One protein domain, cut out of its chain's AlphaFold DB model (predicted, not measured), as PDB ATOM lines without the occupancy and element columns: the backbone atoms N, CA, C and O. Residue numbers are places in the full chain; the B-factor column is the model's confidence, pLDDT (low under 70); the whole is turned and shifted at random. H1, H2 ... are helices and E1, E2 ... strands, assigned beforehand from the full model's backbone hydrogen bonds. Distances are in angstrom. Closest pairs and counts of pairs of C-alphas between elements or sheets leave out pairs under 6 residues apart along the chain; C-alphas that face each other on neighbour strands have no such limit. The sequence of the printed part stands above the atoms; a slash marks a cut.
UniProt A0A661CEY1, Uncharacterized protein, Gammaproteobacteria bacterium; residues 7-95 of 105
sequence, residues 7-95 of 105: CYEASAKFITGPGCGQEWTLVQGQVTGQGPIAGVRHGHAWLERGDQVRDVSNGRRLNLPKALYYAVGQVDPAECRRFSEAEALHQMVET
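What this domain is: This is residues 7 to 95 of the 105 residues of an uncharacterized protein of Gammaproteobacteria bacterium (UniProt A0A661CEY1). A strongly twisted sheet of five strands makes the core, with the long, bending hairpin of E1 and E2 through its middle; H1 packs on one face along E2, and H2 covers part of the opposite face. H3 follows E5 at one edge of the sheet, and its residues 85 to 91 come near E1 and E5. The printed part has 89 residues, with three named helices and five named strands in the order H1 E1 E2 E3 E4 H2 E5 H3; the class is mixed, helices and strands. The sheet's order is E4 E3 E2 E1 E5, all antiparallel. The whole is compact, with a radius of gyration of the C-alphas of 12.7 A and spans of 34 by 27 by 26 A.

Where its parts are: Start in the sheet with E2, residues 41 to 49, which runs 23.8 A from C-alpha 41 at (29.798, 24.078, 6.526) and bends by 55 degrees at residue 44. E1, residues 25 to 32, is 20.7 A long and bends by 56 degrees at residue 29. The shorter strands are E3, residues 52 to 55, E4, residues 62 to 65, and E5, residues 81 to 83. Find H1 at C-alpha 7, (17.911, 32.005, 2.164); it runs 12.2 A to residue 15. H2 is residues 66 to 73, 10.3 A, and H3, residues 85 to 95, runs 15.3 A to C-alpha 95 at (16.341, 42.233, 15.573).

How they stand to each other: E1 to E4 form a meander, each strand the antiparallel neighbour of the one before. Look between E1 and E2 for N 27 and O 46, 2.8 A apart; between E2 and E3 for N 54 and O 47, 2.8 A; between E3 and E4 for N 53 and O 64, 2.8 A. Edge strand E5 is beside E1, with N 26 and O 83 at 2.8 A. These pairs are within hydrogen-bond range. There are three layers, helices on both faces of the sheet: H1 and H3 on one face, H2 on the other. H1 lies over E2 at a height over the sheet of 7.9 A, along the strands at 10 degrees to E2 on the local plane; its closest C-alphas to E2 are those of Tyr 8 and Ala 45, 5.3 A. For H2 and E1 they are Gly 73 and Val 31, 5.0 A. H1 and H3 are close but not clearly touching, C-alphas 15 and 85 being 5.8 A apart; H2 and H3 are apart. In H1, H2 and H3 every O i to N i+4 pair is within hydrogen-bond range.

The domain as a whole: The C-alphas farthest apart are those of Pro 18 and Gly 39, 36.7 A. The printed part has no cut and no long link. The mean pLDDT of the printed part is 83.1; residues 18 to 22, 36 and 58 to 60 are under 70.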
ATOM      1  N   CYS A   7      18.567  33.154   1.532       75.19
ATOM      2  CA  CYS A   7      17.911  32.005   2.164       75.19
ATOM      3  C   CYS A   7      17.096  32.398   3.404       75.19
ATOM      4  O   CYS A   7      15.967  31.932   3.569       75.19
ATOM      5  N   TYR A   8      17.629  33.304   4.228       77.56
ATOM      6  CA  TYR A   8      16.943  33.835   5.403       77.56
ATOM      7  C   TYR A   8      15.744  34.693   5.002       77.56
ATOM      8  O   TYR A   8      14.624  34.428   5.431       77.56
ATOM      9  N   GLU A   9      15.955  35.670   4.118       81.12
ATOM     10  CA  GLU A   9      14.905  36.586   3.668       81.12
ATOM     11  C   GLU A   9      13.801  35.866   2.875       81.12
ATOM     12  O   GLU A   9      12.618  36.127   3.079       81.12
ATOM     13  N   ALA A  10      14.150  34.933   1.991       81.38
ATOM     14  CA  ALA A  10      13.200  34.184   1.175       81.38
ATOM     15  C   ALA A  10      12.352  33.234   2.026       81.38
ATOM     16  O   ALA A  10      11.133  33.185   1.854       81.38
ATOM     17  N   SER A  11      12.973  32.514   2.965       81.38
ATOM     18  CA  SER A  11      12.250  31.614   3.871       81.38
ATOM     19  C   SER A  11      11.350  32.405   4.822       81.38
ATOM     20  O   SER A  11      10.193  32.043   5.027       81.38
ATOM     21  N   ALA A  12      11.838  33.540   5.321       82.31
ATOM     22  CA  ALA A  12      11.067  34.459   6.142       82.31
ATOM     23  C   ALA A  12       9.858  35.060   5.411       82.31
ATOM     24  O   ALA A  12       8.738  35.033   5.917       82.31
ATOM     25  N   LYS A  13      10.048  35.574   4.194       81.94
ATOM     26  CA  LYS A  13       8.942  36.086   3.371       81.94
ATOM     27  C   LYS A  13       7.933  35.000   3.023       81.94
ATOM     28  O   LYS A  13       6.749  35.285   2.889       81.94
ATOM     29  N   PHE A  14       8.388  33.759   2.859       82.75
ATOM     30  CA  PHE A  14       7.493  32.647   2.579       82.75
ATOM     31  C   PHE A  14       6.613  32.317   3.786       82.75
ATOM     32  O   PHE A  14       5.403  32.211   3.616       82.75
ATOM     33  N   ILE A  15       7.192  32.171   4.983       82.19
ATOM     34  CA  ILE A  15       6.420  31.818   6.184       82.19
ATOM     35  C   ILE A  15       5.466  32.945   6.602       82.19
ATOM     36  O   ILE A  15       4.359  32.662   7.025       82.19
ATOM     37  N   THR A  16       5.842  34.209   6.392       79.12
ATOM     38  CA  THR A  16       5.005  35.392   6.697       79.12
ATOM     39  C   THR A  16       4.022  35.763   5.583       79.12
ATOM     40  O   THR A  16       3.271  36.735   5.688       79.12
ATOM     41  N   GLY A  17       4.034  35.012   4.479       75.94
ATOM     42  CA  GLY A  17       3.150  35.235   3.348       75.94
ATOM     43  C   GLY A  17       1.700  34.832   3.655       75.94
ATOM     44  O   GLY A  17       1.455  33.892   4.419       75.94
ATOM     45  N   PRO A  18       0.711  35.492   3.026       65.69
ATOM     46  CA  PRO A  18      -0.699  35.200   3.261       65.69
ATOM     47  C   PRO A  18      -1.029  33.740   2.913       65.69
ATOM     48  O   PRO A  18      -0.876  33.312   1.771       65.69
ATOM     49  N   GLY A  19      -1.504  32.985   3.911       65.31
ATOM     50  CA  GLY A  19      -1.910  31.579   3.774       65.31
ATOM     51  C   GLY A  19      -0.789  30.545   3.939       65.31
ATOM     52  O   GLY A  19      -1.054  29.356   3.779       65.31
ATOM     53  N   CYS A  20       0.439  30.967   4.261       62.44
ATOM     54  CA  CYS A  20       1.603  30.080   4.315       62.44
ATOM     55  C   CYS A  20       2.035  29.708   5.742       62.44
ATOM     56  O   CYS A  20       2.486  28.590   5.959       62.44
ATOM     57  N   GLY A  21       1.939  30.608   6.719       59.75
ATOM     58  CA  GLY A  21       2.693  30.433   7.965       59.75
ATOM     59  C   GLY A  21       2.145  29.442   8.990       59.75
ATOM     60  O   GLY A  21       2.901  28.960   9.830       59.75
ATOM     61  N   GLN A  22       0.881  29.028   8.879       63.09
ATOM     62  CA  GLN A  22       0.273  28.113   9.856       63.09
ATOM     63  C   GLN A  22       0.732  26.651   9.728       63.09
ATOM     64  O   GLN A  22       0.547  25.875  10.662       63.09
ATOM     65  N   GLU A  23       1.335  26.256   8.602       78.69
ATOM     66  CA  GLU A  23       1.764  24.865   8.381       78.69
ATOM     67  C   GLU A  23       3.282  24.676   8.314       78.69
ATOM     68  O   GLU A  23       3.763  23.545   8.391       78.69
ATOM     69  N   TRP A  24       4.041  25.754   8.126       85.00
ATOM     70  CA  TRP A  24       5.476  25.678   7.873       85.00
ATOM     71  C   TRP A  24       6.259  26.199   9.072       85.00
ATOM     72  O   TRP A  24       5.896  27.188   9.693       85.00
ATOM     73  N   THR A  25       7.359  25.530   9.388       90.19
ATOM     74  CA  THR A  25       8.323  25.936  10.410       90.19
ATOM     75  C   THR A  25       9.576  26.443   9.718       90.19
ATOM     76  O   THR A  25      10.133  25.750   8.868       90.19
ATOM     77  N   LEU A  26      10.029  27.643  10.070       90.25
ATOM     78  CA  LEU A  26      11.292  28.188   9.597       90.25
ATOM     79  C   LEU A  26      12.428  27.547  10.387       90.25
ATOM     80  O   LEU A  26      12.439  27.585  11.616       90.25
ATOM     81  N   VAL A  27      13.386  26.957   9.684       90.81
ATOM     82  CA  VAL A  27      14.529  26.283  10.288       90.81
ATOM     83  C   VAL A  27      15.809  26.965   9.854       90.81
ATOM     84  O   VAL A  27      15.998  27.247   8.675       90.81
ATOM     85  N   GLN A  28      16.678  27.241  10.819       89.69
ATOM     86  CA  GLN A  28      18.006  27.805  10.611       89.69
ATOM     87  C   GLN A  28      19.038  26.838  11.192       89.69
ATOM     88  O   GLN A  28      18.893  26.388  12.330       89.69
ATOM     89  N   GLY A  29      20.072  26.501  10.431       88.12
ATOM     90  CA  GLY A  29      21.100  25.556  10.866       88.12
ATOM     91  C   GLY A  29      22.314  25.545   9.947       88.12
ATOM     92  O   GLY A  29      22.390  26.306   8.988       88.12
ATOM     93  N   GLN A  30      23.279  24.682  10.247       86.88
ATOM     94  CA  GLN A  30      24.472  24.491   9.422       86.88
ATOM     95  C   GLN A  30      24.224  23.376   8.404       86.88
ATOM     96  O   GLN A  30      23.796  22.280   8.771       86.88
ATOM     97  N   VAL A  31      24.548  23.632   7.139       87.00
ATOM     98  CA  VAL A  31      24.536  22.622   6.076       87.00
ATOM     99  C   VAL A  31      25.924  22.520   5.455       87.00
ATOM    100  O   VAL A  31      26.653  23.506   5.334       87.00
ATOM    101  N   THR A  32      26.307  21.314   5.056       85.88
ATOM    102  CA  THR A  32      27.543  21.080   4.315       85.88
ATOM    103  C   THR A  32      27.278  21.295   2.834       85.88
ATOM    104  O   THR A  32      26.434  20.631   2.228       85.88
ATOM    105  N   GLY A  33      28.002  22.251   2.255       76.81
ATOM    106  CA  GLY A  33      27.921  22.580   0.845       76.81
ATOM    107  C   GLY A  33      28.224  21.386  -0.049       76.81
ATOM    108  O   GLY A  33      28.950  20.465   0.321       76.81
ATOM    109  N   GLN A  34      27.649  21.420  -1.247       71.44
ATOM    110  CA  GLN A  34      27.835  20.418  -2.292       71.44
ATOM    111  C   GLN A  34      28.455  21.078  -3.531       71.44
ATOM    112  O   GLN A  34      28.311  22.284  -3.752       71.44
ATOM    113  N   GLY A  35      29.140  20.292  -4.363       72.69
ATOM    114  CA  GLY A  35      29.752  20.787  -5.598       72.69
ATOM    115  C   GLY A  35      30.916  21.763  -5.340       72.69
ATOM    116  O   GLY A  35      31.863  21.377  -4.661       72.69
ATOM    117  N   PRO A  36      30.897  23.010  -5.855       68.94
ATOM    118  CA  PRO A  36      32.023  23.950  -5.727       68.94
ATOM    119  C   PRO A  36      32.414  24.314  -4.288       68.94
ATOM    120  O   PRO A  36      33.540  24.736  -4.054       68.94
ATOM    121  N   ILE A  37      31.486  24.159  -3.339       72.19
ATOM    122  CA  ILE A  37      31.694  24.389  -1.901       72.19
ATOM    123  C   ILE A  37      31.614  23.078  -1.100       72.19
ATOM    124  O   ILE A  37      31.235  23.081   0.071       72.19
ATOM    125  N   ALA A  38      31.916  21.945  -1.745       78.12
ATOM    126  CA  ALA A  38      31.894  20.629  -1.115       78.12
ATOM    127  C   ALA A  38      32.727  20.605   0.175       78.12
ATOM    128  O   ALA A  38      33.901  20.969   0.172       78.12
ATOM    129  N   GLY A  39      32.111  20.168   1.274       76.88
ATOM    130  CA  GLY A  39      32.770  20.056   2.580       76.88
ATOM    131  C   GLY A  39      32.817  21.351   3.399       76.88
ATOM    132  O   GLY A  39      33.252  21.318   4.547       76.88
ATOM    133  N   VAL A  40      32.341  22.478   2.861       82.50
ATOM    134  CA  VAL A  40      32.249  23.735   3.615       82.50
ATOM    135  C   VAL A  40      30.913  23.799   4.346       82.50
ATOM    136  O   VAL A  40      29.849  23.861   3.720       82.50
ATOM    137  N   ARG A  41      30.967  23.811   5.680       82.50
ATOM    138  CA  ARG A  41      29.798  24.078   6.526       82.50
ATOM    139  C   ARG A  41      29.456  25.563   6.462       82.50
ATOM    140  O   ARG A  41      30.337  26.404   6.629       82.50
ATOM    141  N   HIS A  42      28.198  25.874   6.190       82.56
ATOM    142  CA  HIS A  42      27.698  27.241   6.184       82.56
ATOM    143  C   HIS A  42      26.291  27.304   6.775       82.56
ATOM    144  O   HIS A  42      25.518  26.346   6.691       82.56
ATOM    145  N   GLY A  43      25.970  28.449   7.378       84.31
ATOM    146  CA  GLY A  43      24.637  28.722   7.897       84.31
ATOM    147  C   GLY A  43      23.624  28.838   6.764       84.31
ATOM    148  O   GLY A  43      23.876  29.506   5.760       84.31
ATOM    149  N   HIS A  44      22.474  28.201   6.940       88.00
ATOM    150  CA  HIS A  44      21.409  28.143   5.954       88.00
ATOM    151  C   HIS A  44      20.033  28.175   6.612       88.00
ATOM    152  O   HIS A  44      19.877  27.783   7.771       88.00
ATOM    153  N   ALA A  45      19.034  28.621   5.851       88.69
ATOM    154  CA  ALA A  45      17.643  28.652   6.279       88.69
ATOM    155  C   ALA A  45      16.736  27.957   5.262       88.69
ATOM    156  O   ALA A  45      16.849  28.182   4.055       88.69
ATOM    157  N   TRP A  46      15.827  27.128   5.767       90.12
ATOM    158  CA  TRP A  46      14.838  26.390   4.987       90.12
ATOM    159  C   TRP A  46      13.512  26.300   5.746       90.12
ATOM    160  O   TRP A  46      13.391  26.743   6.886       90.12
ATOM    161  N   LEU A  47      12.493  25.733   5.106       90.38
ATOM    162  CA  LEU A  47      11.168  25.538   5.685       90.38
ATOM    163  C   LEU A  47      10.877  24.051   5.851       90.38
ATOM    164  O   LEU A  47      11.202  23.246   4.981       90.38
ATOM    165  N   GLU A  48      10.209  23.691   6.937       91.56
ATOM    166  CA  GLU A  48       9.775  22.328   7.231       91.56
ATOM    167  C   GLU A  48       8.260  22.255   7.386       91.56
ATOM    168  O   GLU A  48       7.655  23.128   8.000       91.56
ATOM    169  N   ARG A  49       7.651  21.188   6.867       89.25
ATOM    170  CA  ARG A  49       6.257  20.820   7.141       89.25
ATOM    171  C   ARG A  49       6.152  19.303   7.224       89.25
ATOM    172  O   ARG A  49       6.243  18.616   6.205       89.25
ATOM    173  N   GLY A  50       5.980  18.780   8.437       87.88
ATOM    174  CA  GLY A  50       6.040  17.337   8.696       87.88
ATOM    175  C   GLY A  50       7.379  16.747   8.237       87.88
ATOM    176  O   GLY A  50       8.440  17.230   8.628       87.88
ATOM    177  N   ASP A  51       7.323  15.751   7.353       90.06
ATOM    178  CA  ASP A  51       8.504  15.086   6.784       90.06
ATOM    179  C   ASP A  51       9.017  15.730   5.486       90.06
ATOM    180  O   ASP A  51       9.843  15.147   4.782       90.06
ATOM    181  N   GLN A  52       8.537  16.926   5.137       89.94
ATOM    182  CA  GLN A  52       8.947  17.651   3.938       89.94
ATOM    183  C   GLN A  52       9.804  18.867   4.292       89.94
ATOM    184  O   GLN A  52       9.436  19.675   5.142       89.94
ATOM    185  N   VAL A  53      10.919  19.021   3.579       91.38
ATOM    186  CA  VAL A  53      11.736  20.236   3.554       91.38
ATOM    187  C   VAL A  53      11.486  20.977   2.250       91.38
ATOM    188  O   VAL A  53      11.470  20.378   1.170       91.38
ATOM    189  N   ARG A  54      11.330  22.294   2.362       87.56
ATOM    190  CA  ARG A  54      11.249  23.230   1.253       87.56
ATOM    191  C   ARG A  54      12.334  24.290   1.390       87.56
ATOM    192  O   ARG A  54      12.331  25.085   2.321       87.56
ATOM    193  N   ASP A  55      13.235  24.311   0.424       84.31
ATOM    194  CA  ASP A  55      14.327  25.273   0.334       84.31
ATOM    195  C   ASP A  55      14.085  26.166  -0.886       84.31
ATOM    196  O   ASP A  55      13.994  25.689  -2.023       84.31
ATOM    197  N   VAL A  56      13.883  27.457  -0.621       77.31
ATOM    198  CA  VAL A  56      13.530  28.483  -1.616       77.31
ATOM    199  C   VAL A  56      14.690  29.436  -1.928       77.31
ATOM    200  O   VAL A  56      14.467  30.507  -2.491       77.31
ATOM    201  N   SER A  57      15.916  29.064  -1.559       72.56
ATOM    202  CA  SER A  57      17.113  29.898  -1.707       72.56
ATOM    203  C   SER A  57      17.728  29.886  -3.112       72.56
ATOM    204  O   SER A  57      17.543  28.949  -3.898       72.56
ATOM    205  N   ASN A  58      18.519  30.919  -3.430       63.28
ATOM    206  CA  ASN A  58      19.355  31.001  -4.637       63.28
ATOM    207  C   ASN A  58      18.590  30.770  -5.958       63.28
ATOM    208  O   ASN A  58      19.103  30.151  -6.897       63.28
ATOM    209  N   GLY A  59      17.329  31.212  -6.027       60.56
ATOM    210  CA  GLY A  59      16.459  31.015  -7.193       60.56
ATOM    211  C   GLY A  59      16.068  29.555  -7.466       60.56
ATOM    212  O   GLY A  59      15.478  29.262  -8.508       60.56
ATOM    213  N   ARG A  60      16.374  28.629  -6.550       65.12
ATOM    214  CA  ARG A  60      15.979  27.221  -6.621       65.12
ATOM    215  C   ARG A  60      14.798  26.971  -5.691       65.12
ATOM    216  O   ARG A  60      14.629  27.618  -4.667       65.12
ATOM    217  N   ARG A  61      13.946  26.025  -6.081       72.25
ATOM    218  CA  ARG A  61      12.837  25.528  -5.258       72.25
ATOM    219  C   ARG A  61      13.027  24.033  -5.090       72.25
ATOM    220  O   ARG A  61      12.590  23.260  -5.940       72.25
ATOM    221  N   LEU A  62      13.720  23.641  -4.033       81.62
ATOM    222  CA  LEU A  62      13.906  22.238  -3.694       81.62
ATOM    223  C   LEU A  62      12.808  21.823  -2.722       81.62
ATOM    224  O   LEU A  62      12.608  22.464  -1.697       81.62
ATOM    225  N   ASN A  63      12.103  20.748  -3.058       86.50
ATOM    226  CA  ASN A  63      11.163  20.083  -2.164       86.50
ATOM    227  C   ASN A  63      11.636  18.643  -2.011       86.50
ATOM    228  O   ASN A  63      11.590  17.880  -2.976       86.50
ATOM    229  N   LEU A  64      12.130  18.287  -0.831       89.62
ATOM    230  CA  LEU A  64      12.724  16.978  -0.569       89.62
ATOM    231  C   LEU A  64      12.182  16.404   0.741       89.62
ATOM    232  O   LEU A  64      11.804  17.167   1.633       89.62
ATOM    233  N   PRO A  65      12.155  15.071   0.896       92.44
ATOM    234  CA  PRO A  65      11.949  14.466   2.201       92.44
ATOM    235  C   PRO A  65      13.008  14.967   3.184       92.44
ATOM    236  O   PRO A  65      14.196  14.999   2.854       92.44
ATOM    237  N   LYS A  66      12.592  15.315   4.402       91.25
ATOM    238  CA  LYS A  66      13.462  15.833   5.460       91.25
ATOM    239  C   LYS A  66      14.654  14.920   5.713       91.25
ATOM    240  O   LYS A  66      15.784  15.390   5.724       91.25
ATOM    241  N   ALA A  67      14.417  13.613   5.813       90.75
ATOM    242  CA  ALA A  67      15.478  12.626   6.004       90.75
ATOM    243  C   ALA A  67      16.548  12.688   4.898       90.75
ATOM    244  O   ALA A  67      17.740  12.651   5.191       90.75
ATOM    245  N   LEU A  68      16.133  12.843   3.634       90.69
ATOM    246  CA  LEU A  68      17.060  12.955   2.509       90.69
ATOM    247  C   LEU A  68      17.812  14.287   2.537       90.69
ATOM    248  O   LEU A  68      19.025  14.303   2.350       90.69
ATOM    249  N   TYR A  69      17.108  15.391   2.797       89.88
ATOM    250  CA  TYR A  69      17.722  16.716   2.894       89.88
ATOM    251  C   TYR A  69      18.801  16.752   3.981       89.88
ATOM    252  O   TYR A  69      19.921  17.191   3.736       89.88
ATOM    253  N   TYR A  70      18.487  16.207   5.155       90.88
ATOM    254  CA  TYR A  70      19.398  16.144   6.291       90.88
ATOM    255  C   TYR A  70      20.597  15.235   6.024       90.88
ATOM    256  O   TYR A  70      21.725  15.611   6.333       90.88
ATOM    257  N   ALA A  71      20.381  14.073   5.401       89.62
ATOM    258  CA  ALA A  71      21.466  13.162   5.047       89.62
ATOM    259  C   ALA A  71      22.426  13.777   4.014       89.62
ATOM    260  O   ALA A  71      23.641  13.711   4.184       89.62
ATOM    261  N   VAL A  72      21.893  14.407   2.961       88.12
ATOM    262  CA  VAL A  72      22.701  15.025   1.894       88.12
ATOM    263  C   VAL A  72      23.414  16.282   2.390       88.12
ATOM    264  O   VAL A  72      24.586  16.490   2.084       88.12
ATOM    265  N   GLY A  73      22.725  17.119   3.166       85.75
ATOM    266  CA  GLY A  73      23.289  18.334   3.748       85.75
ATOM    267  C   GLY A  73      24.161  18.088   4.979       85.75
ATOM    268  O   GLY A  73      24.712  19.051   5.505       85.75
ATOM    269  N   GLN A  74      24.282  16.838   5.449       88.31
ATOM    270  CA  GLN A  74      24.923  16.485   6.724       88.31
ATOM    271  C   GLN A  74      24.449  17.396   7.867       88.31
ATOM    272  O   GLN A  74      25.242  17.938   8.634       88.31
ATOM    273  N   VAL A  75      23.138  17.622   7.911       89.56
ATOM    274  CA  VAL A  75      22.511  18.546   8.849       89.56
ATOM    275  C   VAL A  75      22.365  17.851  10.189       89.56
ATOM    276  O   VAL A  75      21.739  16.794  10.267       89.56
ATOM    277  N   ASP A  76      22.887  18.469  11.244       87.75
ATOM    278  CA  ASP A  76      22.630  18.028  12.609       87.75
ATOM    279  C   ASP A  76      21.302  18.636  13.109       87.75
ATOM    280  O   ASP A  76      21.202  19.860  13.266       87.75
ATOM    281  N   PRO A  77      20.255  17.826  13.378       86.31
ATOM    282  CA  PRO A  77      18.995  18.326  13.918       86.31
ATOM    283  C   PRO A  77      19.116  19.042  15.263       86.31
ATOM    284  O   PRO A  77      18.221  19.841  15.559       86.31
ATOM    285  N   ALA A  78      20.156  18.746  16.053       87.19
ATOM    286  CA  ALA A  78      20.421  19.351  17.356       87.19
ATOM    287  C   ALA A  78      21.024  20.759  17.238       87.19
ATOM    288  O   ALA A  78      20.808  21.594  18.112       87.19
ATOM    289  N   GLU A  79      21.719  21.051  16.137       86.12
ATOM    290  CA  GLU A  79      22.218  22.395  15.824       86.12
ATOM    291  C   GLU A  79      21.168  23.259  15.099       86.12
ATOM    292  O   GLU A  79      21.370  24.456  14.889       86.12
ATOM    293  N   CYS A  80      20.034  22.667  14.709       89.75
ATOM    294  CA  CYS A  80      18.952  23.370  14.029       89.75
ATOM    295  C   CYS A  80      18.046  24.108  15.011       89.75
ATOM    296  O   CYS A  80      17.489  23.522  15.943       89.75
ATOM    297  N   ARG A  81      17.770  25.369  14.699       88.75
ATOM    298  CA  ARG A  81      16.775  26.191  15.382       88.75
ATOM    299  C   ARG A  81      15.515  26.267  14.560       88.75
ATOM    300  O   ARG A  81      15.582  26.402  13.344       88.75
ATOM    301  N   ARG A  82      14.379  26.155  15.231       90.44
ATOM    302  CA  ARG A  82      13.062  26.060  14.611       90.44
ATOM    303  C   ARG A  82      12.201  27.178  15.160       90.44
ATOM    304  O   ARG A  82      12.152  27.356  16.371       90.44
ATOM    305  N   PHE A  83      11.560  27.900  14.261       88.44
ATOM    306  CA  PHE A  83      10.714  29.036  14.568       88.44
ATOM    307  C   PHE A  83       9.386  28.851  13.839       88.44
ATOM    308  O   PHE A  83       9.350  28.635  12.624       88.44
ATOM    309  N   SER A  84       8.289  28.930  14.577       88.31
ATOM    310  CA  SER A  84       6.959  29.141  14.011       88.31
ATOM    311  C   SER A  84       6.881  30.497  13.301       88.31
ATOM    312  O   SER A  84       7.752  31.351  13.465       88.31
ATOM    313  N   GLU A  85       5.816  30.727  12.531       85.44
ATOM    314  CA  GLU A  85       5.558  32.029  11.903       85.44
ATOM    315  C   GLU A  85       5.599  33.173  12.924       85.44
ATOM    316  O   GLU A  85       6.286  34.171  12.707       85.44
ATOM    317  N   ALA A  86       4.908  33.009  14.055       86.12
ATOM    318  CA  ALA A  86       4.836  34.023  15.099       86.12
ATOM    319  C   ALA A  86       6.208  34.293  15.737       86.12
ATOM    320  O   ALA A  86       6.571  35.449  15.943       86.12
ATOM    321  N   GLU A  87       6.994  33.246  16.006       88.56
ATOM    322  CA  GLU A  87       8.351  33.395  16.546       88.56
ATOM    323  C   GLU A  87       9.289  34.055  15.536       88.56
ATOM    324  O   GLU A  87      10.061  34.937  15.903       88.56
ATOM    325  N   ALA A  88       9.206  33.672  14.262       87.25
ATOM    326  CA  ALA A  88      10.009  34.270  13.207       87.25
ATOM    327  C   ALA A  88       9.663  35.759  13.035       87.25
ATOM    328  O   ALA A  88      10.568  36.586  12.987       87.25
ATOM    329  N   LEU A  89       8.374  36.119  13.017       86.12
ATOM    330  CA  LEU A  89       7.920  37.515  12.988       86.12
ATOM    331  C   LEU A  89       8.433  38.306  14.190       86.12
ATOM    332  O   LEU A  89       8.949  39.408  14.022       86.12
ATOM    333  N   HIS A  90       8.323  37.739  15.391       88.25
ATOM    334  CA  HIS A  90       8.828  38.368  16.605       88.25
ATOM    335  C   HIS A  90      10.332  38.644  16.496       88.25
ATOM    336  O   HIS A  90      10.771  39.762  16.741       88.25
ATOM    337  N   GLN A  91      11.125  37.663  16.055       87.88
ATOM    338  CA  GLN A  91      12.564  37.842  15.861       87.88
ATOM    339  C   GLN A  91      12.887  38.904  14.801       87.88
ATOM    340  O   GLN A  91      13.784  39.716  15.015       87.88
ATOM    341  N   MET A  92      12.152  38.955  13.685       86.62
ATOM    342  CA  MET A  92      12.331  39.997  12.663       86.62
ATOM    343  C   MET A  92      12.074  41.398  13.221       86.62
ATOM    344  O   MET A  92      12.832  42.318  12.923       86.62
ATOM    345  N   VAL A  93      11.010  41.560  14.015       86.69
ATOM    346  CA  VAL A  93      10.642  42.844  14.628       86.69
ATOM    347  C   VAL A  93      11.675  43.270  15.671       86.69
ATOM    348  O   VAL A  93      12.098  44.422  15.658       86.69
ATOM    349  N   GLU A  94      12.110  42.349  16.531       87.75
ATOM    350  CA  GLU A  94      13.088  42.620  17.594       87.75
ATOM    351  C   GLU A  94      14.490  42.925  17.048       87.75
ATOM    352  O   GLU A  94      15.163  43.845  17.508       87.75
ATOM    353  N   THR A  95      14.952  42.153  16.061       85.00
ATOM    354  CA  THR A  95      16.341  42.233  15.573       85.00
ATOM    355  C   THR A  95      16.518  43.145  14.362       85.00
ATOM    356  O   THR A  95      17.633  43.573  14.067       85.00
TER     357      THR A  95